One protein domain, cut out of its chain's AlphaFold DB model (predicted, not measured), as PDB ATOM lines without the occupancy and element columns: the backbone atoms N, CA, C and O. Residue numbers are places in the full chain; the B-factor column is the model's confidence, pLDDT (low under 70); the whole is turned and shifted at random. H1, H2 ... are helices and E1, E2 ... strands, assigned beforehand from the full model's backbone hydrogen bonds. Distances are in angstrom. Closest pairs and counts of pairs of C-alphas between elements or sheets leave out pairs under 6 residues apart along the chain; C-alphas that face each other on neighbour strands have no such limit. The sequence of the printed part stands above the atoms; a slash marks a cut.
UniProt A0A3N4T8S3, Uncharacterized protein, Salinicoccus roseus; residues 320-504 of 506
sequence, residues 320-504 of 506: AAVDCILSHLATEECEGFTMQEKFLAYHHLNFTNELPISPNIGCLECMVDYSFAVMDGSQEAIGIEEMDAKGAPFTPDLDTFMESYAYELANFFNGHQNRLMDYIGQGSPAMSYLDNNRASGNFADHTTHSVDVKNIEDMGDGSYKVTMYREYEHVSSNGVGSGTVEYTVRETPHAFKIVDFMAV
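Overview. This is residues 320 to 504 of the 506 residues of an uncharacterized protein of Salinicoccus roseus (UniProt A0A3N4T8S3). A strongly twisted sheet of four strands curls round the long helix H5, which is the core of the domain. H1, H2 and H3 form a group on the side of H5 away from the sheet, H6 and H7 lie near the edge strand E4, and H4 sits by itself far from the core. The printed part has 185 residues, with seven named helices, H1 to H7, followed by four named strands, E1 to E4. The sheet runs E1, E2, E3, E4, all antiparallel, and the class is mixed, helices and strands. The whole is compact, with a radius of gyration of the C-alphas of 16.3 A and spans of 47 by 41 by 28 A.

Along the chain. H1, residues 320 to 326, begins at C-alpha 320 (-46.174, 7.277, 28.733). H2 is residues 339 to 351, 18.4 A, and H3 residues 364 to 376, 18.5 A. H4 is residues 384 to 390. H5, residues 398 to 413, 22.7 A, begins at C-alpha 398 (-32.920, 15.761, 4.154). H6 is residues 420 to 423 and H7 residues 429 to 439, 15.6 A. E1 is residues 447 to 458, 29.7 A, and bends by 65 degrees at residue 450. E2 is residues 463 to 473, 29.7 A, and E3 residues 481 to 491, 30.0 A. E4, residues 496 to 503, 20.1 A, ends at C-alpha 503 (-22.831, 29.460, 13.003).

Arrangement. H5 is the hub, touching H2, H6 and H7. It is on one face of the sheet, two layers, helix and strands; its closest C-alphas to E1 are Ala 410 and Thr 447, 5.6 A. The strands form a meander, each the antiparallel neighbour of the one before. N 452 and O 469 of the hairpin E1 and E2 are 2.9 A apart, within hydrogen-bond range, as are N 468 and O 485 of E2 and E3, 2.8 A, and N 488 and O 500 of E3 and E4, 2.8 A. H7 is on the sheet, over none of its strands; its closest C-alphas to E4 are Ala 430 and Asp 500, 4.4 A. H6 only grazes the sheet. H2 touches H5 about perpendicular, at 74 degrees, closest at the C-alphas of Gln 340 and Tyr 407, 5.3 A. H1 touches H2, closest at the C-alphas of Val 322 and Ala 345, 5.1 A. H3 is close to H2 but not clearly touching, closest at the C-alphas of Phe 343 and Leu 364, 6.7 A. H4 is apart from H3 and H5. Every O i to N i+4 pair is within hydrogen-bond range in H1, H2, H3, H4 and H7; in H5 10 of 12 are, and H6 is too short for such a pair.

Size, cuts and confidence. The two C-alphas farthest apart, Gly 377 and Asn 478, are 49.1 A apart. The printed part has no cut. The links H1 to H2 and H2 to H3 are long, 12 residues each. The mean pLDDT of the printed part is 84.6; 14 residues are under 70, among them 383 to 386 and 388 to 391.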
ATOM      1  N   ALA A 320     -45.169   7.111  29.784       83.94
ATOM      2  CA  ALA A 320     -46.174   7.277  28.733       83.94
ATOM      3  C   ALA A 320     -45.567   7.664  27.365       83.94
ATOM      4  O   ALA A 320     -46.198   7.443  26.335       83.94
ATOM      5  N   ALA A 321     -44.325   8.165  27.320       87.38
ATOM      6  CA  ALA A 321     -43.605   8.360  26.060       87.38
ATOM      7  C   ALA A 321     -43.250   7.017  25.390       87.38
ATOM      8  O   ALA A 321     -43.146   6.945  24.168       87.38
ATOM      9  N   VAL A 322     -43.124   5.937  26.173       88.38
ATOM     10  CA  VAL A 322     -42.936   4.575  25.650       88.38
ATOM     11  C   VAL A 322     -44.188   4.113  24.910       88.38
ATOM     12  O   VAL A 322     -44.079   3.600  23.799       88.38
ATOM     13  N   ASP A 323     -45.376   4.365  25.468       90.50
ATOM     14  CA  ASP A 323     -46.650   4.036  24.816       90.50
ATOM     15  C   ASP A 323     -46.799   4.770  23.470       90.50
ATOM     16  O   ASP A 323     -47.251   4.176  22.492       90.50
ATOM     17  N   CYS A 324     -46.337   6.024  23.382       94.38
ATOM     18  CA  CYS A 324     -46.251   6.762  22.117       94.38
ATOM     19  C   CYS A 324     -45.405   6.013  21.068       94.38
ATOM     20  O   CYS A 324     -45.862   5.823  19.939       94.38
ATOM     21  N   ILE A 325     -44.217   5.511  21.421       95.06
ATOM     22  CA  ILE A 325     -43.397   4.721  20.487       95.06
ATOM     23  C   ILE A 325     -44.084   3.400  20.120       95.06
ATOM     24  O   ILE A 325     -44.188   3.064  18.941       95.06
ATOM     25  N   LEU A 326     -44.609   2.678  21.115       92.44
ATOM     26  CA  LEU A 326     -45.262   1.382  20.909       92.44
ATOM     27  C   LEU A 326     -46.554   1.475  20.083       92.44
ATOM     28  O   LEU A 326     -46.971   0.492  19.474       92.44
ATOM     29  N   SER A 327     -47.167   2.657  20.027       93.31
ATOM     30  CA  SER A 327     -48.319   2.961  19.173       93.31
ATOM     31  C   SER A 327     -47.962   3.246  17.706       93.31
ATOM     32  O   SER A 327     -48.843   3.624  16.939       93.31
ATOM     33  N   HIS A 328     -46.693   3.078  17.307       93.50
ATOM     34  CA  HIS A 328     -46.163   3.516  16.009       93.50
ATOM     35  C   HIS A 328     -46.327   5.030  15.811       93.50
ATOM     36  O   HIS A 328     -46.760   5.496  14.759       93.50
ATOM     37  N   LEU A 329     -46.007   5.803  16.852       93.56
ATOM     38  CA  LEU A 329     -46.098   7.263  16.846       93.56
ATOM     39  C   LEU A 329     -47.510   7.808  16.551       93.56
ATOM     40  O   LEU A 329     -47.661   8.898  15.987       93.56
ATOM     41  N   ALA A 330     -48.555   7.072  16.934       91.81
ATOM     42  CA  ALA A 330     -49.926   7.506  16.724       91.81
ATOM     43  C   ALA A 330     -50.199   8.832  17.459       91.81
ATOM     44  O   ALA A 330     -49.783   9.070  18.593       91.81
ATOM     45  N   THR A 331     -50.862   9.761  16.759       90.19
ATOM     46  CA  THR A 331     -50.954  11.170  17.180       90.19
ATOM     47  C   THR A 331     -51.585  11.344  18.562       90.19
ATOM     48  O   THR A 331     -51.190  12.239  19.300       90.19
ATOM     49  N   GLU A 332     -52.555  10.502  18.901       91.25
ATOM     50  CA  GLU A 332     -53.326  10.553  20.146       91.25
ATOM     51  C   GLU A 332     -52.542  10.038  21.363       91.25
ATOM     52  O   GLU A 332     -52.659  10.609  22.445       91.25
ATOM     53  N   GLU A 333     -51.685   9.032  21.190       90.75
ATOM     54  CA  GLU A 333     -50.761   8.542  22.220       90.75
ATOM     55  C   GLU A 333     -49.512   9.419  22.352       90.75
ATOM     56  O   GLU A 333     -48.872   9.433  23.401       90.75
ATOM     57  N   CYS A 334     -49.167  10.168  21.304       92.38
ATOM     58  CA  CYS A 334     -47.974  11.009  21.254       92.38
ATOM     59  C   CYS A 334     -48.211  12.493  21.561       92.38
ATOM     60  O   CYS A 334     -47.257  13.281  21.535       92.38
ATOM     61  N   GLU A 335     -49.459  12.897  21.806       91.56
ATOM     62  CA  GLU A 335     -49.808  14.285  22.096       91.56
ATOM     63  C   GLU A 335     -49.159  14.746  23.412       91.56
ATOM     64  O   GLU A 335     -49.276  14.101  24.452       91.56
ATOM     65  N   GLY A 336     -48.478  15.894  23.373       87.00
ATOM     66  CA  GLY A 336     -47.838  16.490  24.550       87.00
ATOM     67  C   GLY A 336     -46.396  16.048  24.809       87.00
ATOM     68  O   GLY A 336     -45.762  16.646  25.672       87.00
ATOM     69  N   PHE A 337     -45.861  15.088  24.047       90.69
ATOM     70  CA  PHE A 337     -44.439  14.732  24.094       90.69
ATOM     71  C   PHE A 337     -43.627  15.516  23.069       90.69
ATOM     72  O   PHE A 337     -43.966  15.571  21.880       90.69
ATOM     73  N   THR A 338     -42.513  16.074  23.524       88.81
ATOM     74  CA  THR A 338     -41.479  16.653  22.666       88.81
ATOM     75  C   THR A 338     -40.805  15.568  21.827       88.81
ATOM     76  O   THR A 338     -40.808  14.387  22.177       88.81
ATOM     77  N   MET A 339     -40.196  15.951  20.704       88.50
ATOM     78  CA  MET A 339     -39.432  14.998  19.893       88.50
ATOM     79  C   MET A 339     -38.250  14.406  20.680       88.50
ATOM     80  O   MET A 339     -37.968  13.216  20.567       88.50
ATOM     81  N   GLN A 340     -37.624  15.210  21.543       86.81
ATOM     82  CA  GLN A 340     -36.558  14.775  22.445       86.81
ATOM     83  C   GLN A 340     -37.008  13.622  23.360       86.81
ATOM     84  O   GLN A 340     -36.344  12.587  23.413       86.81
ATOM     85  N   GLU A 341     -38.165  13.756  24.020       88.69
ATOM     86  CA  GLU A 341     -38.737  12.702  24.873       88.69
ATOM     87  C   GLU A 341     -39.054  11.424  24.091       88.69
ATOM     88  O   GLU A 341     -38.873  10.321  24.606       88.69
ATOM     89  N   LYS A 342     -39.493  11.558  22.835       91.88
ATOM     90  CA  LYS A 342     -39.772  10.404  21.975       91.88
ATOM     91  C   LYS A 342     -38.490   9.657  21.594       91.88
ATOM     92  O   LYS A 342     -38.467   8.433  21.684       91.88
ATOM     93  N   PHE A 343     -37.408  10.360  21.250       89.69
ATOM     94  CA  PHE A 343     -36.103   9.720  21.029       89.69
ATOM     95  C   PHE A 343     -35.612   8.976  22.275       89.69
ATOM     96  O   PHE A 343     -35.199   7.825  22.168       89.69
ATOM     97  N   LEU A 344     -35.723   9.587  23.459       85.62
ATOM     98  CA  LEU A 344     -35.353   8.933  24.721       85.62
ATOM     99  C   LEU A 344     -36.157   7.652  24.962       85.62
ATOM    100  O   LEU A 344     -35.589   6.625  25.330       85.62
ATOM    101  N   ALA A 345     -37.470   7.693  24.727       88.50
ATOM    102  CA  ALA A 345     -38.329   6.522  24.856       88.50
ATOM    103  C   ALA A 345     -37.966   5.412  23.854       88.50
ATOM    104  O   ALA A 345     -37.947   4.238  24.222       88.50
ATOM    105  N   TYR A 346     -37.636   5.768  22.611       89.38
ATOM    106  CA  TYR A 346     -37.199   4.806  21.599       89.38
ATOM    107  C   TYR A 346     -35.854   4.156  21.963       89.38
ATOM    108  O   TYR A 346     -35.732   2.932  21.931       89.38
ATOM    109  N   HIS A 347     -34.859   4.948  22.377       83.81
ATOM    110  CA  HIS A 347     -33.558   4.416  22.802       83.81
ATOM    111  C   HIS A 347     -33.679   3.521  24.032       83.81
ATOM    112  O   HIS A 347     -33.039   2.474  24.083       83.81
ATOM    113  N   HIS A 348     -34.573   3.863  24.963       79.31
ATOM    114  CA  HIS A 348     -34.884   2.999  26.093       79.31
ATOM    115  C   HIS A 348     -35.425   1.634  25.656       79.31
ATOM    116  O   HIS A 348     -34.939   0.616  26.139       79.31
ATOM    117  N   LEU A 349     -36.383   1.600  24.724       78.31
ATOM    118  CA  LEU A 349     -36.942   0.348  24.198       78.31
ATOM    119  C   LEU A 349     -35.889  -0.512  23.484       78.31
ATOM    120  O   LEU A 349     -35.899  -1.736  23.615       78.31
ATOM    121  N   ASN A 350     -34.958   0.117  22.764       78.75
ATOM    122  CA  ASN A 350     -33.811  -0.576  22.174       78.75
ATOM    123  C   ASN A 350     -32.890  -1.153  23.253       78.75
ATOM    124  O   ASN A 350     -32.475  -2.308  23.178       78.75
ATOM    125  N   PHE A 351     -32.600  -0.370  24.292       68.44
ATOM    126  CA  PHE A 351     -31.743  -0.779  25.398       68.44
ATOM    127  C   PHE A 351     -32.345  -1.931  26.218       68.44
ATOM    128  O   PHE A 351     -31.630  -2.852  26.619       68.44
ATOM    129  N   THR A 352     -33.662  -1.925  26.447       67.12
ATOM    130  CA  THR A 352     -34.367  -3.011  27.146       67.12
ATOM    131  C   THR A 352     -34.637  -4.229  26.255       67.12
ATOM    132  O   THR A 352     -35.127  -5.243  26.755       67.12
ATOM    133  N   ASN A 353     -34.245  -4.183  24.974       68.06
ATOM    134  CA  ASN A 353     -34.539  -5.185  23.943       68.06
ATOM    135  C   ASN A 353     -36.045  -5.419  23.722       68.06
ATOM    136  O   ASN A 353     -36.459  -6.512  23.329       68.06
ATOM    137  N   GLU A 354     -36.873  -4.413  23.992       76.88
ATOM    138  CA  GLU A 354     -38.301  -4.437  23.671       76.88
ATOM    139  C   GLU A 354     -38.554  -4.099  22.199       76.88
ATOM    140  O   GLU A 354     -39.484  -4.643  21.602       76.88
ATOM    141  N   LEU A 355     -37.691  -3.268  21.603       79.94
ATOM    142  CA  LEU A 355     -37.605  -3.056  20.161       79.94
ATOM    143  C   LEU A 355     -36.229  -3.497  19.633       79.94
ATOM    144  O   LEU A 355     -35.216  -3.296  20.308       79.94
ATOM    145  N   PRO A 356     -36.156  -4.099  18.430       75.12
ATOM    146  CA  PRO A 356     -34.891  -4.329  17.750       75.12
ATOM    147  C   PRO A 356     -34.188  -3.007  17.458       75.12
ATOM    148  O   PRO A 356     -34.818  -2.069  16.968       75.12
ATOM    149  N   ILE A 357     -32.873  -2.973  17.666       74.88
ATOM    150  CA  ILE A 357     -32.041  -1.827  17.299       74.88
ATOM    151  C   ILE A 357     -32.149  -1.614  15.791       74.88
ATOM    152  O   ILE A 357     -31.777  -2.483  14.996       74.88
ATOM    153  N   SER A 358     -32.649  -0.448  15.390       77.94
ATOM    154  CA  SER A 358     -32.591  -0.055  13.992       77.94
ATOM    155  C   SER A 358     -31.147   0.246  13.588       77.94
ATOM    156  O   SER A 358     -30.359   0.759  14.382       77.94
ATOM    157  N   PRO A 359     -30.768   0.034  12.335       71.19
ATOM    158  CA  PRO A 359     -29.623   0.727  11.790       71.19
ATOM    159  C   PRO A 359     -29.871   2.236  11.774       71.19
ATOM    160  O   PRO A 359     -31.002   2.703  11.956       71.19
ATOM    161  N   ASN A 360     -28.809   3.011  11.576       68.75
ATOM    162  CA  ASN A 360     -28.957   4.447  11.460       68.75
ATOM    163  C   ASN A 360     -29.694   4.824  10.177       68.75
ATOM    164  O   ASN A 360     -29.105   4.888   9.099       68.75
ATOM    165  N   ILE A 361     -30.973   5.117  10.334       74.00
ATOM    166  CA  ILE A 361     -31.815   5.595   9.250       74.00
ATOM    167  C   ILE A 361     -31.967   7.123   9.333       74.00
ATOM    168  O   ILE A 361     -32.418   7.742   8.387       74.00
ATOM    169  N   GLY A 362     -31.520   7.774  10.413       80.12
ATOM    170  CA  GLY A 362     -31.480   9.237  10.492       80.12
ATOM    171  C   GLY A 362     -32.838   9.921  10.705       80.12
ATOM    172  O   GLY A 362     -32.965  11.107  10.434       80.12
ATOM    173  N   CYS A 363     -33.859   9.193  11.163       89.25
ATOM    174  CA  CYS A 363     -35.176   9.738  11.507       89.25
ATOM    175  C   CYS A 363     -35.890   8.859  12.527       89.25
ATOM    176  O   CYS A 363     -35.864   7.636  12.404       89.25
ATOM    177  N   LEU A 364     -36.570   9.467  13.506       91.00
ATOM    178  CA  LEU A 364     -37.288   8.711  14.539       91.00
ATOM    179  C   LEU A 364     -38.356   7.788  13.945       91.00
ATOM    180  O   LEU A 364     -38.373   6.603  14.258       91.00
ATOM    181  N   GLU A 365     -39.224   8.317  13.079       91.75
ATOM    182  CA  GLU A 365     -40.319   7.547  12.473       91.75
ATOM    183  C   GLU A 365     -39.794   6.338  11.699       91.75
ATOM    184  O   GLU A 365     -40.242   5.218  11.907       91.75
ATOM    185  N   CYS A 366     -38.749   6.534  10.902       90.38
ATOM    186  CA  CYS A 366     -38.149   5.464  10.121       90.38
ATOM    187  C   CYS A 366     -37.475   4.396  10.987       90.38
ATOM    188  O   CYS A 366     -37.489   3.216  10.646       90.38
ATOM    189  N   MET A 367     -36.859   4.806  12.100       89.44
ATOM    190  CA  MET A 367     -36.281   3.877  13.066       89.44
ATOM    191  C   MET A 367     -37.372   3.031  13.734       89.44
ATOM    192  O   MET A 367     -37.230   1.814  13.805       89.44
ATOM    193  N   VAL A 368     -38.480   3.657  14.145       92.81
ATOM    194  CA  VAL A 368     -39.650   2.965  14.707       92.81
ATOM    195  C   VAL A 368     -40.241   1.984  13.691       92.81
ATOM    196  O   VAL A 368     -40.400   0.804  14.007       92.81
ATOM    197  N   ASP A 369     -40.494   2.433  12.461       91.88
ATOM    198  CA  ASP A 369     -41.028   1.593  11.384       91.88
ATOM    199  C   ASP A 369     -40.124   0.395  11.086       91.88
ATOM    200  O   ASP A 369     -40.608  -0.730  10.937       91.88
ATOM    201  N   TYR A 370     -38.806   0.605  11.062       90.06
ATOM    202  CA  TYR A 370     -37.846  -0.478  10.891       90.06
ATOM    203  C   TYR A 370     -37.928  -1.501  12.024       90.06
ATOM    204  O   TYR A 370     -38.028  -2.700  11.760       90.06
ATOM    205  N   SER A 371     -37.894  -1.053  13.281       88.38
ATOM    206  CA  SER A 371     -37.934  -1.950  14.439       88.38
ATOM    207  C   SER A 371     -39.194  -2.815  14.429       88.38
ATOM    208  O   SER A 371     -39.114  -4.025  14.661       88.38
ATOM    209  N   PHE A 372     -40.345  -2.238  14.074       92.88
ATOM    210  CA  PHE A 372     -41.592  -2.988  13.937       92.88
ATOM    211  C   PHE A 372     -41.605  -3.933  12.734       92.88
ATOM    212  O   PHE A 372     -42.065  -5.068  12.874       92.88
ATOM    213  N   ALA A 373     -41.053  -3.521  11.592       90.12
ATOM    214  CA  ALA A 373     -40.925  -4.383  10.419       90.12
ATOM    215  C   ALA A 373     -40.014  -5.598  10.684       90.12
ATOM    216  O   ALA A 373     -40.250  -6.701  10.185       90.12
ATOM    217  N   VAL A 374     -38.979  -5.427  11.511       86.88
ATOM    218  CA  VAL A 374     -38.143  -6.541  11.974       86.88
ATOM    219  C   VAL A 374     -38.912  -7.439  12.943       86.88
ATOM    220  O   VAL A 374     -38.850  -8.664  12.832       86.88
ATOM    221  N   MET A 375     -39.669  -6.859  13.878       87.12
ATOM    222  CA  MET A 375     -40.462  -7.629  14.842       87.12
ATOM    223  C   MET A 375     -41.564  -8.470  14.198       87.12
ATOM    224  O   MET A 375     -41.805  -9.598  14.634       87.12
ATOM    225  N   ASP A 376     -42.261  -7.933  13.198       92.25
ATOM    226  CA  ASP A 376     -43.355  -8.634  12.523       92.25
ATOM    227  C   ASP A 376     -42.874  -9.585  11.408       92.25
ATOM    228  O   ASP A 376     -43.659 -10.381  10.881       92.25
ATOM    229  N   GLY A 377     -41.571  -9.551  11.106       87.69
ATOM    230  CA  GLY A 377     -40.910 -10.389  10.113       87.69
ATOM    231  C   GLY A 377     -41.130  -9.942   8.669       87.69
ATOM    232  O   GLY A 377     -40.860 -10.721   7.751       87.69
ATOM    233  N   SER A 378     -41.635  -8.727   8.440       88.00
ATOM    234  CA  SER A 378     -41.714  -8.125   7.104       88.00
ATOM    235  C   SER A 378     -40.353  -7.649   6.586       88.00
ATOM    236  O   SER A 378     -40.172  -7.561   5.370       88.00
ATOM    237  N   GLN A 379     -39.390  -7.428   7.484       83.31
ATOM    238  CA  GLN A 379     -38.012  -7.048   7.194       83.31
ATOM    239  C   GLN A 379     -37.039  -7.963   7.956       83.31
ATOM    240  O   GLN A 379     -37.231  -8.254   9.134       83.31
ATOM    241  N   GLU A 380     -35.977  -8.433   7.297       83.12
ATOM    242  CA  GLU A 380     -34.867  -9.081   8.008       83.12
ATOM    243  C   GLU A 380     -34.028  -8.011   8.713       83.12
ATOM    244  O   GLU A 380     -33.840  -6.917   8.173       83.12
ATOM    245  N   ALA A 381     -33.523  -8.324   9.909       79.81
ATOM    246  CA  ALA A 381     -32.567  -7.459  10.584       79.81
ATOM    247  C   ALA A 381     -31.282  -7.402   9.749       79.81
ATOM    248  O   ALA A 381     -30.605  -8.417   9.587       79.81
ATOM    249  N   ILE A 382     -30.974  -6.224   9.220       72.81
ATOM    250  CA  ILE A 382     -29.802  -5.969   8.388       72.81
ATOM    251  C   ILE A 382     -28.859  -5.003   9.107       72.81
ATOM    252  O   ILE A 382     -29.294  -4.024   9.718       72.81
ATOM    253  N   GLY A 383     -27.562  -5.302   9.051       65.69
ATOM    254  CA  GLY A 383     -26.504  -4.399   9.505       65.69
ATOM    255  C   GLY A 383     -26.225  -3.309   8.473       65.69
ATOM    256  O   GLY A 383     -26.665  -3.403   7.325       65.69
ATOM    257  N   ILE A 384     -25.481  -2.273   8.858       61.50
ATOM    258  CA  ILE A 384     -25.247  -1.104   7.996       61.50
ATOM    259  C   ILE A 384     -24.490  -1.460   6.712       61.50
ATOM    260  O   ILE A 384     -24.883  -0.976   5.658       61.50
ATOM    261  N   GLU A 385     -23.542  -2.398   6.756       60.38
ATOM    262  CA  GLU A 385     -22.863  -2.913   5.554       60.38
ATOM    263  C   GLU A 385     -23.845  -3.481   4.514       60.38
ATOM    264  O   GLU A 385     -23.699  -3.302   3.303       60.38
ATOM    265  N   GLU A 386     -24.894  -4.163   4.977       66.88
ATOM    266  CA  GLU A 386     -25.900  -4.739   4.094       66.88
ATOM    267  C   GLU A 386     -26.819  -3.663   3.501       66.88
ATOM    268  O   GLU A 386     -27.228  -3.785   2.344       66.88
ATOM    269  N   MET A 387     -27.094  -2.581   4.237       70.12
ATOM    270  CA  MET A 387     -27.769  -1.406   3.672       70.12
ATOM    271  C   MET A 387     -26.881  -0.626   2.723       70.12
ATOM    272  O   MET A 387     -27.386  -0.147   1.713       70.12
ATOM    273  N   ASP A 388     -25.580  -0.544   2.978       64.62
ATOM    274  CA  ASP A 388     -24.651   0.088   2.047       64.62
ATOM    275  C   ASP A 388     -24.650  -0.635   0.694       64.62
ATOM    276  O   ASP A 388     -24.587  -0.004  -0.364       64.62
ATOM    277  N   ALA A 389     -24.839  -1.956   0.710       66.38
ATOM    278  CA  ALA A 389     -24.955  -2.765  -0.496       66.38
ATOM    279  C   ALA A 389     -26.354  -2.749  -1.149       66.38
ATOM    280  O   ALA A 389     -26.456  -2.829  -2.377       66.38
ATOM    281  N   LYS A 390     -27.439  -2.724  -0.361       69.56
ATOM    282  CA  LYS A 390     -28.819  -2.947  -0.851       69.56
ATOM    283  C   LYS A 390     -29.710  -1.700  -0.845       69.56
ATOM    284  O   LYS A 390     -30.795  -1.748  -1.427       69.56
ATOM    285  N   GLY A 391     -29.243  -0.611  -0.245       66.81
ATOM    286  CA  GLY A 391     -30.041   0.550   0.135       66.81
ATOM    287  C   GLY A 391     -30.798   0.316   1.444       66.81
ATOM    288  O   GLY A 391     -31.159  -0.818   1.779       66.81
ATOM    289  N   ALA A 392     -31.056   1.394   2.185       70.56
ATOM    290  CA  ALA A 392     -31.885   1.320   3.381       70.56
ATOM    291  C   ALA A 392     -33.374   1.130   3.020       70.56
ATOM    292  O   ALA A 392     -33.870   1.768   2.088       70.56
ATOM    293  N   PRO A 393     -34.109   0.260   3.741       70.62
ATOM    294  CA  PRO A 393     -35.534   0.020   3.487       70.62
ATOM    295  C   PRO A 393     -36.399   1.240   3.823       70.62
ATOM    296  O   PRO A 393     -37.491   1.399   3.277       70.62
ATOM    297  N   PHE A 394     -35.882   2.110   4.685       79.56
ATOM    298  CA  PHE A 394     -36.459   3.391   5.046       79.56
ATOM    299  C   PHE A 394     -35.349   4.434   4.904       79.56
ATOM    300  O   PHE A 394     -34.221   4.173   5.310       79.56
ATOM    301  N   THR A 395     -35.652   5.586   4.311       78.12
ATOM    302  CA  THR A 395     -34.713   6.706   4.146       78.12
ATOM    303  C   THR A 395     -35.475   8.012   4.365       78.12
ATOM    304  O   THR A 395     -36.495   8.205   3.695       78.12
ATOM    305  N   PRO A 396     -35.022   8.906   5.256       86.00
ATOM    306  CA  PRO A 396     -35.624  10.220   5.416       86.00
ATOM    307  C   PRO A 396     -35.349  11.080   4.190       86.00
ATOM    308  O   PRO A 396     -34.387  10.854   3.455       86.00
ATOM    309  N   ASP A 397     -36.157  12.118   4.009       90.62
ATOM    310  CA  ASP A 397     -35.685  13.284   3.273       90.62
ATOM    311  C   ASP A 397     -34.705  14.103   4.129       90.62
ATOM    312  O   ASP A 397     -34.578  13.929   5.344       90.62
ATOM    313  N   LEU A 398     -33.960  14.994   3.478       91.44
ATOM    314  CA  LEU A 398     -32.920  15.761   4.154       91.44
ATOM    315  C   LEU A 398     -33.488  16.684   5.249       91.44
ATOM    316  O   LEU A 398     -32.823  16.890   6.261       91.44
ATOM    317  N   ASP A 399     -34.714  17.189   5.095       92.62
ATOM    318  CA  ASP A 399     -35.374  18.010   6.116       92.62
ATOM    319  C   ASP A 399     -35.617  17.199   7.399       92.62
ATOM    320  O   ASP A 399     -35.161  17.582   8.480       92.62
ATOM    321  N   THR A 400     -36.232  16.020   7.271       91.69
ATOM    322  CA  THR A 400     -36.517  15.110   8.392       91.69
ATOM    323  C   THR A 400     -35.234  14.648   9.082       91.69
ATOM    324  O   THR A 400     -35.185  14.536  10.313       91.69
ATOM    325  N   PHE A 401     -34.176  14.402   8.303       93.50
ATOM    326  CA  PHE A 401     -32.857  14.065   8.832       93.50
ATOM    327  C   PHE A 401     -32.288  15.186   9.710       93.50
ATOM    328  O   PHE A 401     -31.824  14.936  10.825       93.50
ATOM    329  N   MET A 402     -32.352  16.429   9.231       94.44
ATOM    330  CA  MET A 402     -31.806  17.586   9.940       94.44
ATOM    331  C   MET A 402     -32.605  17.933  11.199       94.44
ATOM    332  O   MET A 402     -32.009  18.269  12.226       94.44
ATOM    333  N   GLU A 403     -33.931  17.795  11.157       91.50
ATOM    334  CA  GLU A 403     -34.780  17.922  12.345       91.50
ATOM    335  C   GLU A 403     -34.433  16.860  13.393       91.50
ATOM    336  O   GLU A 403     -34.201  17.183  14.558       91.50
ATOM    337  N   SER A 404     -34.325  15.599  12.974       92.31
ATOM    338  CA  SER A 404     -33.994  14.473  13.855       92.31
ATOM    339  C   SER A 404     -32.628  14.648  14.521       92.31
ATOM    340  O   SER A 404     -32.507  14.506  15.738       92.31
ATOM    341  N   TYR A 405     -31.625  15.063  13.744       92.75
ATOM    342  CA  TYR A 405     -30.309  15.433  14.255       92.75
ATOM    343  C   TYR A 405     -30.393  16.509  15.347       92.75
ATOM    344  O   TYR A 405     -29.758  16.386  16.395       92.75
ATOM    345  N   ALA A 406     -31.176  17.567  15.120       91.88
ATOM    346  CA  ALA A 406     -31.264  18.678  16.057       91.88
ATOM    347  C   ALA A 406     -31.840  18.262  17.421       91.88
ATOM    348  O   ALA A 406     -31.386  18.771  18.440       91.88
ATOM    349  N   TYR A 407     -32.781  17.316  17.458       89.94
ATOM    350  CA  TYR A 407     -33.322  16.793  18.717       89.94
ATOM    351  C   TYR A 407     -32.400  15.769  19.396       89.94
ATOM    352  O   TYR A 407     -32.316  15.746  20.623       89.94
ATOM    353  N   GLU A 408     -31.651  14.972  18.629       89.94
ATOM    354  CA  GLU A 408     -30.602  14.091  19.170       89.94
ATOM    355  C   GLU A 408     -29.459  14.883  19.829       89.94
ATOM    356  O   GLU A 408     -28.875  14.413  20.807       89.94
ATOM    357  N   LEU A 409     -29.174  16.112  19.369       90.44
ATOM    358  CA  LEU A 409     -28.197  16.995  20.025       90.44
ATOM    359  C   LEU A 409     -28.544  17.257  21.488       90.44
ATOM    360  O   LEU A 409     -27.649  17.275  22.332       90.44
ATOM    361  N   ALA A 410     -29.827  17.459  21.792       88.56
ATOM    362  CA  ALA A 410     -30.270  17.724  23.151       88.56
ATOM    363  C   ALA A 410     -29.981  16.525  24.067       88.56
ATOM    364  O   ALA A 410     -29.400  16.682  25.140       88.56
ATOM    365  N   ASN A 411     -30.289  15.311  23.599       85.50
ATOM    366  CA  ASN A 411     -29.989  14.080  24.330       85.50
ATOM    367  C   ASN A 411     -28.483  13.879  24.514       85.50
ATOM    368  O   ASN A 411     -28.037  13.531  25.606       85.50
ATOM    369  N   PHE A 412     -27.694  14.163  23.480       87.75
ATOM    370  CA  PHE A 412     -26.243  14.084  23.552       87.75
ATOM    371  C   PHE A 412     -25.647  15.041  24.588       87.75
ATOM    372  O   PHE A 412     -24.872  14.605  25.436       87.75
ATOM    373  N   PHE A 413     -26.002  16.328  24.557       86.44
ATOM    374  CA  PHE A 413     -25.440  17.306  25.494       86.44
ATOM    375  C   PHE A 413     -25.867  17.066  26.943       86.44
ATOM    376  O   PHE A 413     -25.084  17.340  27.851       86.44
ATOM    377  N   ASN A 414     -27.053  16.494  27.154       83.94
ATOM    378  CA  ASN A 414     -27.548  16.138  28.485       83.94
ATOM    379  C   ASN A 414     -26.995  14.812  29.012       83.94
ATOM    380  O   ASN A 414     -27.283  14.437  30.142       83.94
ATOM    381  N   GLY A 415     -26.203  14.098  28.211       74.88
ATOM    382  CA  GLY A 415     -25.645  12.809  28.598       74.88
ATOM    383  C   GLY A 415     -26.635  11.649  28.585       74.88
ATOM    384  O   GLY A 415     -26.287  10.566  29.045       74.88
ATOM    385  N   HIS A 416     -27.815  11.845  28.002       80.25
ATOM    386  CA  HIS A 416     -28.811  10.796  27.864       80.25
ATOM    387  C   HIS A 416     -28.417   9.758  26.806       80.25
ATOM    388  O   HIS A 416     -27.579  10.011  25.932       80.25
ATOM    389  N   GLN A 417     -29.087   8.599  26.828       72.50
ATOM    390  CA  GLN A 417     -29.014   7.634  25.728       72.50
ATOM    391  C   GLN A 417     -29.414   8.315  24.414       72.50
ATOM    392  O   GLN A 417     -30.491   8.900  24.299       72.50
ATOM    393  N   ASN A 418     -28.517   8.264  23.436       83.19
ATOM    394  CA  ASN A 418     -28.658   8.951  22.163       83.19
ATOM    395  C   ASN A 418     -27.916   8.180  21.074       83.19
ATOM    396  O   ASN A 418     -27.068   7.331  21.359       83.19
ATOM    397  N   ARG A 419     -28.210   8.525  19.824       78.50
ATOM    398  CA  ARG A 419     -27.499   8.000  18.654       78.50
ATOM    399  C   ARG A 419     -26.949   9.126  17.797       78.50
ATOM    400  O   ARG A 419     -26.863   9.003  16.584       78.50
ATOM    401  N   LEU A 420     -26.546  10.239  18.410       84.50
ATOM    402  CA  LEU A 420     -26.083  11.411  17.668       84.50
ATOM    403  C   LEU A 420     -24.916  11.084  16.724       84.50
ATOM    404  O   LEU A 420     -24.861  11.608  15.615       84.50
ATOM    405  N   MET A 421     -24.016  10.185  17.126       79.56
ATOM    406  CA  MET A 421     -22.841   9.805  16.321       79.56
ATOM    407  C   MET A 421     -23.196   9.092  15.026       79.56
ATOM    408  O   MET A 421     -22.440   9.118  14.053       79.56
ATOM    409  N   ASP A 422     -24.406   8.563  14.957       77.56
ATOM    410  CA  ASP A 422     -24.944   8.030  13.733       77.56
ATOM    411  C   ASP A 422     -25.316   9.143  12.731       77.56
ATOM    412  O   ASP A 422     -25.217   8.940  11.525       77.56
ATOM    413  N   TYR A 423     -25.599  10.370  13.160       86.56
ATOM    414  CA  TYR A 423     -25.865  11.498  12.255       86.56
ATOM    415  C   TYR A 423     -24.589  12.172  11.740       86.56
ATOM    416  O   TYR A 423     -24.630  12.913  10.758       86.56
ATOM    417  N   ILE A 424     -23.449  11.922  12.380       85.69
ATOM    418  CA  ILE A 424     -22.191  12.617  12.109       85.69
ATOM    419  C   ILE A 424     -21.250  11.739  11.278       85.69
ATOM    420  O   ILE A 424     -21.196  10.513  11.430       85.69
ATOM    421  N   GLY A 425     -20.535  12.358  10.336       77.00
ATOM    422  CA  GLY A 425     -19.441  11.705   9.625       77.00
ATOM    423  C   GLY A 425     -18.315  11.366  10.601       77.00
ATOM    424  O   GLY A 425     -17.836  12.237  11.321       77.00
ATOM    425  N   GLN A 426     -17.881  10.106  10.646       69.25
ATOM    426  CA  GLN A 426     -16.737   9.731  11.482       69.25
ATOM    427  C   GLN A 426     -15.494  10.528  11.060       69.25
ATOM    428  O   GLN A 426     -15.313  10.808   9.877       69.25
ATOM    429  N   GLY A 427     -14.682  10.948  12.034       63.56
ATOM    430  CA  GLY A 427     -13.488  11.765  11.789       63.56
ATOM    431  C   GLY A 427     -13.766  13.185  11.276       63.56
ATOM    432  O   GLY A 427     -12.829  13.915  10.959       63.56
ATOM    433  N   SER A 428     -15.031  13.609  11.177       70.69
ATOM    434  CA  SER A 428     -15.361  14.894  10.573       70.69
ATOM    435  C   SER A 428     -15.138  16.086  11.522       70.69
ATOM    436  O   SER A 428     -15.175  15.938  12.751       70.69
ATOM    437  N   PRO A 429     -14.980  17.304  10.974       73.38
ATOM    438  CA  PRO A 429     -15.017  18.551  11.743       73.38
ATOM    439  C   PRO A 429     -16.199  18.644  12.720       73.38
ATOM    440  O   PRO A 429     -16.012  18.933  13.904       73.38
ATOM    441  N   ALA A 430     -17.405  18.320  12.242       81.00
ATOM    442  CA  ALA A 430     -18.630  18.352  13.039       81.00
ATOM    443  C   ALA A 430     -18.551  17.486  14.306       81.00
ATOM    444  O   ALA A 430     -19.016  17.909  15.363       81.00
ATOM    445  N   MET A 431     -17.936  16.302  14.220       77.75
ATOM    446  CA  MET A 431     -17.723  15.419  15.368       77.75
ATOM    447  C   MET A 431     -16.908  16.120  16.459       77.75
ATOM    448  O   MET A 431     -17.328  16.211  17.612       77.75
ATOM    449  N   SER A 432     -15.761  16.681  16.067       71.06
ATOM    450  CA  SER A 432     -14.854  17.368  16.988       71.06
ATOM    451  C   SER A 432     -15.539  18.555  17.674       71.06
ATOM    452  O   SER A 432     -15.356  18.764  18.873       71.06
ATOM    453  N   TYR A 433     -16.376  19.295  16.938       76.38
ATOM    454  CA  TYR A 433     -17.163  20.399  17.487       76.38
ATOM    455  C   TYR A 433     -18.141  19.956  18.569       76.38
ATOM    456  O   TYR A 433     -18.255  20.609  19.606       76.38
ATOM    457  N   LEU A 434     -18.859  18.862  18.332       84.31
ATOM    458  CA  LEU A 434     -19.872  18.368  19.257       84.31
ATOM    459  C   LEU A 434     -19.249  17.845  20.542       84.31
ATOM    460  O   LEU A 434     -19.685  18.229  21.628       84.31
ATOM    461  N   ASP A 435     -18.184  17.063  20.419       75.69
ATOM    462  CA  ASP A 435     -17.456  16.537  21.566       75.69
ATOM    463  C   ASP A 435     -16.894  17.659  22.440       75.69
ATOM    464  O   ASP A 435     -17.035  17.624  23.660       75.69
ATOM    465  N   ASN A 436     -16.317  18.696  21.828       75.88
ATOM    466  CA  ASN A 436     -15.770  19.832  22.566       75.88
ATOM    467  C   ASN A 436     -16.864  20.677  23.225       75.88
ATOM    468  O   ASN A 436     -16.714  21.098  24.374       75.88
ATOM    469  N   ASN A 437     -17.992  20.882  22.542       82.44
ATOM    470  CA  ASN A 437     -19.150  21.556  23.124       82.44
ATOM    471  C   ASN A 437     -19.684  20.785  24.338       82.44
ATOM    472  O   ASN A 437     -19.919  21.391  25.384       82.44
ATOM    473  N   ARG A 438     -19.804  19.457  24.243       80.38
ATOM    474  CA  ARG A 438     -20.245  18.615  25.361       80.38
ATOM    475  C   ARG A 438     -19.237  18.624  26.509       80.38
ATOM    476  O   ARG A 438     -19.627  18.894  27.640       80.38
ATOM    477  N   ALA A 439     -17.952  18.418  26.220       72.81
ATOM    478  CA  ALA A 439     -16.883  18.424  27.220       72.81
ATOM    479  C   ALA A 439     -16.761  19.769  27.955       72.81
ATOM    480  O   ALA A 439     -16.397  19.802  29.128       72.81
ATOM    481  N   SER A 440     -17.107  20.882  27.300       79.94
ATOM    482  CA  SER A 440     -17.102  22.201  27.941       79.94
ATOM    483  C   SER A 440     -18.149  22.357  29.050       79.94
ATOM    484  O   SER A 440     -18.052  23.291  29.844       79.94
ATOM    485  N   GLY A 441     -19.188  21.513  29.073       76.44
ATOM    486  CA  GLY A 441     -20.330  21.631  29.982       76.44
ATOM    487  C   GLY A 441     -21.248  22.830  29.708       76.44
ATOM    488  O   GLY A 441     -22.342  22.899  30.259       76.44
ATOM    489  N   ASN A 442     -20.872  23.753  28.816       83.00
ATOM    490  CA  ASN A 442     -21.648  24.965  28.523       83.00
ATOM    491  C   ASN A 442     -23.010  24.671  27.884       83.00
ATOM    492  O   ASN A 442     -23.913  25.508  27.942       83.00
ATOM    493  N   PHE A 443     -23.140  23.500  27.268       86.81
ATOM    494  CA  PHE A 443     -24.351  23.049  26.600       86.81
ATOM    495  C   PHE A 443     -25.159  22.058  27.442       86.81
ATOM    496  O   PHE A 443     -26.135  21.540  26.926       86.81
ATOM    497  N   ALA A 444     -24.796  21.801  28.706       83.88
ATOM    498  CA  ALA A 444     -25.615  20.981  29.603       83.88
ATOM    499  C   ALA A 444     -27.015  21.593  29.808       83.88
ATOM    500  O   ALA A 444     -27.207  22.788  29.576       83.88
ATOM    501  N   ASP A 445     -27.980  20.781  30.243       85.62
ATOM    502  CA  ASP A 445     -29.404  21.144  30.335       85.62
ATOM    503  C   ASP A 445     -29.971  21.676  29.003       85.62
ATOM    504  O   ASP A 445     -30.802  22.585  28.961       85.62
ATOM    505  N   HIS A 446     -29.495  21.113  27.891       90.00
ATOM    506  CA  HIS A 446     -29.927  21.448  26.547       90.00
ATOM    507  C   HIS A 446     -31.382  21.051  26.310       90.00
ATOM    508  O   HIS A 446     -31.767  19.891  26.470       90.00
ATOM    509  N   THR A 447     -32.171  22.000  25.825       90.38
ATOM    510  CA  THR A 447     -33.529  21.786  25.331       90.38
ATOM    511  C   THR A 447     -33.645  22.390  23.942       90.38
ATOM    512  O   THR A 447     -33.296  23.549  23.724       90.38
ATOM    513  N   THR A 448     -34.160  21.617  22.990       90.69
ATOM    514  CA  THR A 448     -34.502  22.116  21.653       90.69
ATOM    515  C   THR A 448     -35.995  22.428  21.601       90.69
ATOM    516  O   THR A 448     -36.826  21.531  21.729       90.69
ATOM    517  N   HIS A 449     -36.348  23.701  21.407       89.56
ATOM    518  CA  HIS A 449     -37.742  24.153  21.372       89.56
ATOM    519  C   HIS A 449     -38.333  24.083  19.970       89.56
ATOM    520  O   HIS A 449     -39.446  23.589  19.788       89.56
ATOM    521  N   SER A 450     -37.595  24.577  18.979       90.88
ATOM    522  CA  SER A 450     -38.031  24.566  17.588       90.88
ATOM    523  C   SER A 450     -36.848  24.473  16.634       90.88
ATOM    524  O   SER A 450     -35.731  24.906  16.933       90.88
ATOM    525  N   VAL A 451     -37.110  23.871  15.481       91.69
ATOM    526  CA  VAL A 451     -36.155  23.660  14.399       91.69
ATOM    527  C   VAL A 451     -36.880  23.988  13.103       91.69
ATOM    528  O   VAL A 451     -38.043  23.630  12.942       91.69
ATOM    529  N   ASP A 452     -36.223  24.717  12.208       93.50
ATOM    530  CA  ASP A 452     -36.791  25.086  10.914       93.50
ATOM    531  C   ASP A 452     -35.691  25.106   9.848       93.50
ATOM    532  O   ASP A 452     -34.781  25.948   9.883       93.50
ATOM    533  N   VAL A 453     -35.757  24.165   8.905       94.75
ATOM    534  CA  VAL A 453     -34.829  24.095   7.774       94.75
ATOM    535  C   VAL A 453     -35.203  25.179   6.762       94.75
ATOM    536  O   VAL A 453     -36.243  25.153   6.113       94.75
ATOM    537  N   LYS A 454     -34.340  26.190   6.638       94.19
ATOM    538  CA  LYS A 454     -34.598  27.389   5.830       94.19
ATOM    539  C   LYS A 454     -34.228  27.215   4.368       94.19
ATOM    540  O   LYS A 454     -34.878  27.802   3.503       94.19
ATOM    541  N   ASN A 455     -33.133  26.512   4.103       95.38
ATOM    542  CA  ASN A 455     -32.600  26.352   2.760       95.38
ATOM    543  C   ASN A 455     -31.782  25.069   2.650       95.38
ATOM    544  O   ASN A 455     -31.000  24.764   3.546       95.38
ATOM    545  N   ILE A 456     -31.915  24.394   1.513       96.62
ATOM    546  CA  ILE A 456     -31.075  23.274   1.097       96.62
ATOM    547  C   ILE A 456     -30.512  23.625  -0.279       96.62
ATOM    548  O   ILE A 456     -31.263  23.882  -1.221       96.62
ATOM    549  N   GLU A 457     -29.190  23.635  -0.395       95.56
ATOM    550  CA  GLU A 457     -28.467  23.811  -1.652       95.56
ATOM    551  C   GLU A 457     -27.713  22.517  -1.988       95.56
ATOM    552  O   GLU A 457     -26.867  22.068  -1.220       95.56
ATOM    553  N   ASP A 458     -28.045  21.905  -3.126       93.75
ATOM    554  CA  ASP A 458     -27.340  20.740  -3.677       93.75
ATOM    555  C   ASP A 458     -26.061  21.198  -4.394       93.75
ATOM    556  O   ASP A 458     -26.108  22.034  -5.303       93.75
ATOM    557  N   MET A 459     -24.921  20.646  -3.980       90.00
ATOM    558  CA  MET A 459     -23.596  20.996  -4.495       90.00
ATOM    559  C   MET A 459     -23.192  20.160  -5.724       90.00
ATOM    560  O   MET A 459     -22.194  20.468  -6.379       90.00
ATOM    561  N   GLY A 460     -23.973  19.136  -6.083       78.94
ATOM    562  CA  GLY A 460     -23.813  18.333  -7.298       78.94
ATOM    563  C   GLY A 460     -22.829  17.161  -7.202       78.94
ATOM    564  O   GLY A 460     -22.621  16.469  -8.200       78.94
ATOM    565  N   ASP A 461     -22.233  16.922  -6.035       78.50
ATOM    566  CA  ASP A 461     -21.291  15.827  -5.756       78.50
ATOM    567  C   ASP A 461     -21.792  14.865  -4.659       78.50
ATOM    568  O   ASP A 461     -21.008  14.115  -4.072       78.50
ATOM    569  N   GLY A 462     -23.099  14.893  -4.377       83.00
ATOM    570  CA  GLY A 462     -23.704  14.189  -3.242       83.00
ATOM    571  C   GLY A 462     -23.532  14.923  -1.909       83.00
ATOM    572  O   GLY A 462     -23.827  14.354  -0.859       83.00
ATOM    573  N   SER A 463     -23.047  16.168  -1.929       89.44
ATOM    574  CA  SER A 463     -23.016  17.050  -0.762       89.44
ATOM    575  C   SER A 463     -24.107  18.115  -0.845       89.44
ATOM    576  O   SER A 463     -24.439  18.626  -1.915       89.44
ATOM    577  N   TYR A 464     -24.620  18.495   0.317       93.56
ATOM    578  CA  TYR A 464     -25.645  19.505   0.497       93.56
ATOM    579  C   TYR A 464     -25.177  20.542   1.502       93.56
ATOM    580  O   TYR A 464     -24.514  20.235   2.496       93.56
ATOM    581  N   LYS A 465     -25.591  21.777   1.266       94.50
ATOM    582  CA  LYS A 465     -25.436  22.883   2.188       94.50
ATOM    583  C   LYS A 465     -26.803  23.231   2.764       94.50
ATOM    584  O   LYS A 465     -27.696  23.661   2.035       94.50
ATOM    585  N   VAL A 466     -26.978  23.018   4.065       96.31
ATOM    586  CA  VAL A 466     -28.271  23.173   4.739       96.31
ATOM    587  C   VAL A 466     -28.223  24.321   5.732       96.31
ATOM    588  O   VAL A 466     -27.428  24.315   6.664       96.31
ATOM    589  N   THR A 467     -29.095  25.309   5.568       95.12
ATOM    590  CA  THR A 467     -29.270  26.398   6.532       95.12
ATOM    591  C   THR A 467     -30.461  26.087   7.424       95.12
ATOM    592  O   THR A 467     -31.583  25.973   6.938       95.12
ATOM    593  N   MET A 468     -30.236  26.004   8.731       94.69
ATOM    594  CA  MET A 468     -31.252  25.645   9.713       94.69
ATOM    595  C   MET A 468     -31.325  26.690  10.825       94.69
ATOM    596  O   MET A 468     -30.314  27.072  11.417       94.69
ATOM    597  N   TYR A 469     -32.539  27.149  11.110       93.31
ATOM    598  CA  TYR A 469     -32.854  27.974  12.268       93.31
ATOM    599  C   TYR A 469     -33.229  27.081  13.449       93.31
ATOM    600  O   TYR A 469     -33.919  26.078  13.271       93.31
ATOM    601  N   ARG A 470     -32.773  27.437  14.650       92.88
ATOM    602  CA  ARG A 470     -33.051  26.696  15.881       92.88
ATOM    603  C   ARG A 470     -33.374  27.645  17.023       92.88
ATOM    604  O   ARG A 470     -32.679  28.648  17.189       92.88
ATOM    605  N   GLU A 471     -34.354  27.277  17.837       92.81
ATOM    606  CA  GLU A 471     -34.593  27.840  19.167       92.81
ATOM    607  C   GLU A 471     -34.224  26.796  20.217       92.81
ATOM    608  O   GLU A 471     -34.687  25.653  20.166       92.81
ATOM    609  N   TYR A 472     -33.376  27.182  21.161       91.81
ATOM    610  CA  TYR A 472     -32.808  26.269  22.144       91.81
ATOM    611  C   TYR A 472     -32.486  26.984  23.455       91.81
ATOM    612  O   TYR A 472     -32.315  28.200  23.498       91.81
ATOM    613  N   GLU A 473     -32.362  26.206  24.518       92.38
ATOM    614  CA  GLU A 473     -31.940  26.641  25.846       92.38
ATOM    615  C   GLU A 473     -30.887  25.654  26.365       92.38
ATOM    616  O   GLU A 473     -30.926  24.478  26.024       92.38
ATOM    617  N   HIS A 474     -29.906  26.133  27.123       89.88
ATOM    618  CA  HIS A 474     -28.892  25.344  27.835       89.88
ATOM    619  C   HIS A 474     -28.334  26.148  29.021       89.88
ATOM    620  O   HIS A 474     -28.579  27.348  29.133       89.88
ATOM    621  N   VAL A 475     -27.526  25.542  29.891       85.62
ATOM    622  CA  VAL A 475     -27.046  26.161  31.144       85.62
ATOM    623  C   VAL A 475     -26.324  27.499  30.947       85.62
ATOM    624  O   VAL A 475     -26.460  28.410  31.760       85.62
ATOM    625  N   SER A 476     -25.564  27.647  29.858       83.50
ATOM    626  CA  SER A 476     -24.885  28.913  29.529       83.50
ATOM    627  C   SER A 476     -25.746  29.906  28.735       83.50
ATOM    628  O   SER A 476     -25.306  31.023  28.459       83.50
ATOM    629  N   SER A 477     -26.969  29.524  28.359       83.81
ATOM    630  CA  SER A 477     -27.924  30.420  27.710       83.81
ATOM    631  C   SER A 477     -28.647  31.266  28.763       83.81
ATOM    632  O   SER A 477     -29.002  30.788  29.836       83.81
ATOM    633  N   ASN A 478     -28.880  32.546  28.469       83.88
ATOM    634  CA  ASN A 478     -29.681  33.421  29.330       83.88
ATOM    635  C   ASN A 478     -31.177  33.251  29.004       83.88
ATOM    636  O   ASN A 478     -31.836  34.209  28.594       83.88
ATOM    637  N   GLY A 479     -31.684  32.023  29.151       87.38
ATOM    638  CA  GLY A 479     -33.000  31.591  28.674       87.38
ATOM    639  C   GLY A 479     -32.994  31.186  27.196       87.38
ATOM    640  O   GLY A 479     -31.935  31.061  26.583       87.38
ATOM    641  N   VAL A 480     -34.188  31.022  26.615       90.19
ATOM    642  CA  VAL A 480     -34.362  30.587  25.217       90.19
ATOM    643  C   VAL A 480     -33.633  31.521  24.247       90.19
ATOM    644  O   VAL A 480     -34.016  32.677  24.043       90.19
ATOM    645  N   GLY A 481     -32.575  30.994  23.641       86.81
ATOM    646  CA  GLY A 481     -31.833  31.609  22.556       86.81
ATOM    647  C   GLY A 481     -32.330  31.128  21.198       86.81
ATOM    648  O   GLY A 481     -33.068  30.151  21.077       86.81
ATOM    649  N   SER A 482     -31.893  31.815  20.145       87.94
ATOM    650  CA  SER A 482     -32.064  31.315  18.785       87.94
ATOM    651  C   SER A 482     -30.835  31.587  17.936       87.94
ATOM    652  O   SER A 482     -30.091  32.537  18.189       87.94
ATOM    653  N   GLY A 483     -30.619  30.747  16.930       87.94
ATOM    654  CA  GLY A 483     -29.469  30.846  16.045       87.94
ATOM    655  C   GLY A 483     -29.739  30.218  14.688       87.94
ATOM    656  O   GLY A 483     -30.544  29.297  14.559       87.94
ATOM    657  N   THR A 484     -29.050  30.726  13.669       90.19
ATOM    658  CA  THR A 484     -29.019  30.105  12.343       90.19
ATOM    659  C   THR A 484     -27.673  29.431  12.157       90.19
ATOM    660  O   THR A 484     -26.631  30.041  12.395       90.19
ATOM    661  N   VAL A 485     -27.693  28.168  11.750       91.31
ATOM    662  CA  VAL A 485     -26.491  27.369  11.526       91.31
ATOM    663  C   VAL A 485     -26.530  26.774  10.138       91.31
ATOM    664  O   VAL A 485     -27.576  26.366   9.637       91.31
ATOM    665  N   GLU A 486     -25.371  26.790   9.509       93.50
ATOM    666  CA  GLU A 486     -25.136  26.267   8.184       93.50
ATOM    667  C   GLU A 486     -24.365  24.958   8.306       93.50
ATOM    668  O   GLU A 486     -23.335  24.903   8.973       93.50
ATOM    669  N   TYR A 487     -24.893  23.908   7.694       94.25
ATOM    670  CA  TYR A 487     -24.381  22.549   7.753       94.25
ATOM    671  C   TYR A 487     -23.888  22.119   6.386       94.25
ATOM    672  O   TYR A 487     -24.554  22.365   5.379       94.25
ATOM    673  N   THR A 488     -22.775  21.398   6.375       92.75
ATOM    674  CA  THR A 488     -22.354  20.594   5.234       92.75
ATOM    675  C   THR A 488     -22.760  19.155   5.510       92.75
ATOM    676  O   THR A 488     -22.320  18.545   6.490       92.75
ATOM    677  N   VAL A 489     -23.616  18.615   4.651       93.38
ATOM    678  CA  VAL A 489     -24.187  17.273   4.761       93.38
ATOM    679  C   VAL A 489     -23.773  16.461   3.544       93.38
ATOM    680  O   VAL A 489     -23.726  16.988   2.440       93.38
ATOM    681  N   ARG A 490     -23.473  15.178   3.725       89.19
ATOM    682  CA  ARG A 490     -23.117  14.255   2.651       89.19
ATOM    683  C   ARG A 490     -24.114  13.111   2.583       89.19
ATOM    684  O   ARG A 490     -24.441  12.524   3.612       89.19
ATOM    685  N   GLU A 491     -24.572  12.792   1.384       86.06
ATOM    686  CA  GLU A 491     -25.382  11.608   1.121       86.06
ATOM    687  C   GLU A 491     -24.558  10.337   1.330       86.06
ATOM    688  O   GLU A 491     -23.384  10.261   0.950       86.06
ATOM    689  N   THR A 492     -25.178   9.326   1.926       79.44
ATOM    690  CA  THR A 492     -24.640   7.968   2.002       79.44
ATOM    691  C   THR A 492     -25.620   6.997   1.337       79.44
ATOM    692  O   THR A 492     -26.778   7.346   1.124       79.44
ATOM    693  N   PRO A 493     -25.206   5.761   1.012       72.31
ATOM    694  CA  PRO A 493     -26.108   4.753   0.455       72.31
ATOM    695  C   PRO A 493     -27.341   4.438   1.322       72.31
ATOM    696  O   PRO A 493     -28.317   3.887   0.809       72.31
ATOM    697  N   HIS A 494     -27.303   4.765   2.619       70.12
ATOM    698  CA  HIS A 494     -28.369   4.466   3.577       70.12
ATOM    699  C   HIS A 494     -29.082   5.698   4.159       70.12
ATOM    700  O   HIS A 494     -30.222   5.554   4.587       70.12
ATOM    701  N   ALA A 495     -28.452   6.878   4.211       81.94
ATOM    702  CA  ALA A 495     -29.041   8.097   4.776       81.94
ATOM    703  C   ALA A 495     -28.193   9.340   4.413       81.94
ATOM    704  O   ALA A 495     -27.744   9.514   3.280       81.94
ATOM    705  N   PHE A 496     -27.947  10.200   5.399       88.31
ATOM    706  CA  PHE A 496     -27.091  11.372   5.313       88.31
ATOM    707  C   PHE A 496     -26.116  11.400   6.492       88.31
ATOM    708  O   PHE A 496     -26.335  10.764   7.525       88.31
ATOM    709  N   LYS A 497     -25.031  12.161   6.347       88.81
ATOM    710  CA  LYS A 497     -24.045  12.422   7.397       88.81
ATOM    711  C   LYS A 497     -23.686  13.898   7.429       88.81
ATOM    712  O   LYS A 497     -23.316  14.467   6.407       88.81
ATOM    713  N   ILE A 498     -23.733  14.514   8.601       90.62
ATOM    714  CA  ILE A 498     -23.223  15.871   8.804       90.62
ATOM    715  C   ILE A 498     -21.707  15.782   8.920       90.62
ATOM    716  O   ILE A 498     -21.184  15.096   9.797       90.62
ATOM    717  N   VAL A 499     -20.999  16.471   8.030       83.75
ATOM    718  CA  VAL A 499     -19.532  16.472   8.012       83.75
ATOM    719  C   VAL A 499     -18.963  17.746   8.626       83.75
ATOM    720  O   VAL A 499     -17.943  17.682   9.307       83.75
ATOM    721  N   ASP A 500     -19.651  18.876   8.490       84.69
ATOM    722  CA  ASP A 500     -19.208  20.164   9.026       84.69
ATOM    723  C   ASP A 500     -20.407  21.055   9.378       84.69
ATOM    724  O   ASP A 500     -21.512  20.847   8.869       84.69
ATOM    725  N   PHE A 501     -20.203  22.043  10.247       88.44
ATOM    726  CA  PHE A 501     -21.186  23.090  10.499       88.44
ATOM    727  C   PHE A 501     -20.554  24.370  11.037       88.44
ATOM    728  O   PHE A 501     -19.578  24.350  11.784       88.44
ATOM    729  N   MET A 502     -21.180  25.501  10.730       83.19
ATOM    730  CA  MET A 502     -20.771  26.804  11.235       83.19
ATOM    731  C   MET A 502     -21.973  27.673  11.593       83.19
ATOM    732  O   MET A 502     -23.008  27.662  10.925       83.19
ATOM    733  N   ALA A 503     -21.840  28.448  12.670       76.56
ATOM    734  CA  ALA A 503     -22.831  29.460  13.003       76.56
ATOM    735  C   ALA A 503     -22.825  30.554  11.927       76.56
ATOM    736  O   ALA A 503     -21.766  31.064  11.555       76.56
ATOM    737  N   VAL A 504     -24.007  30.930  11.446       76.12
ATOM    738  CA  VAL A 504     -24.145  32.083  10.559       76.12
ATOM    739  C   VAL A 504     -24.165  33.316  11.453       76.12
ATOM    740  O   VAL A 504     -25.082  33.480  12.257       76.12
TER     741      VAL A 504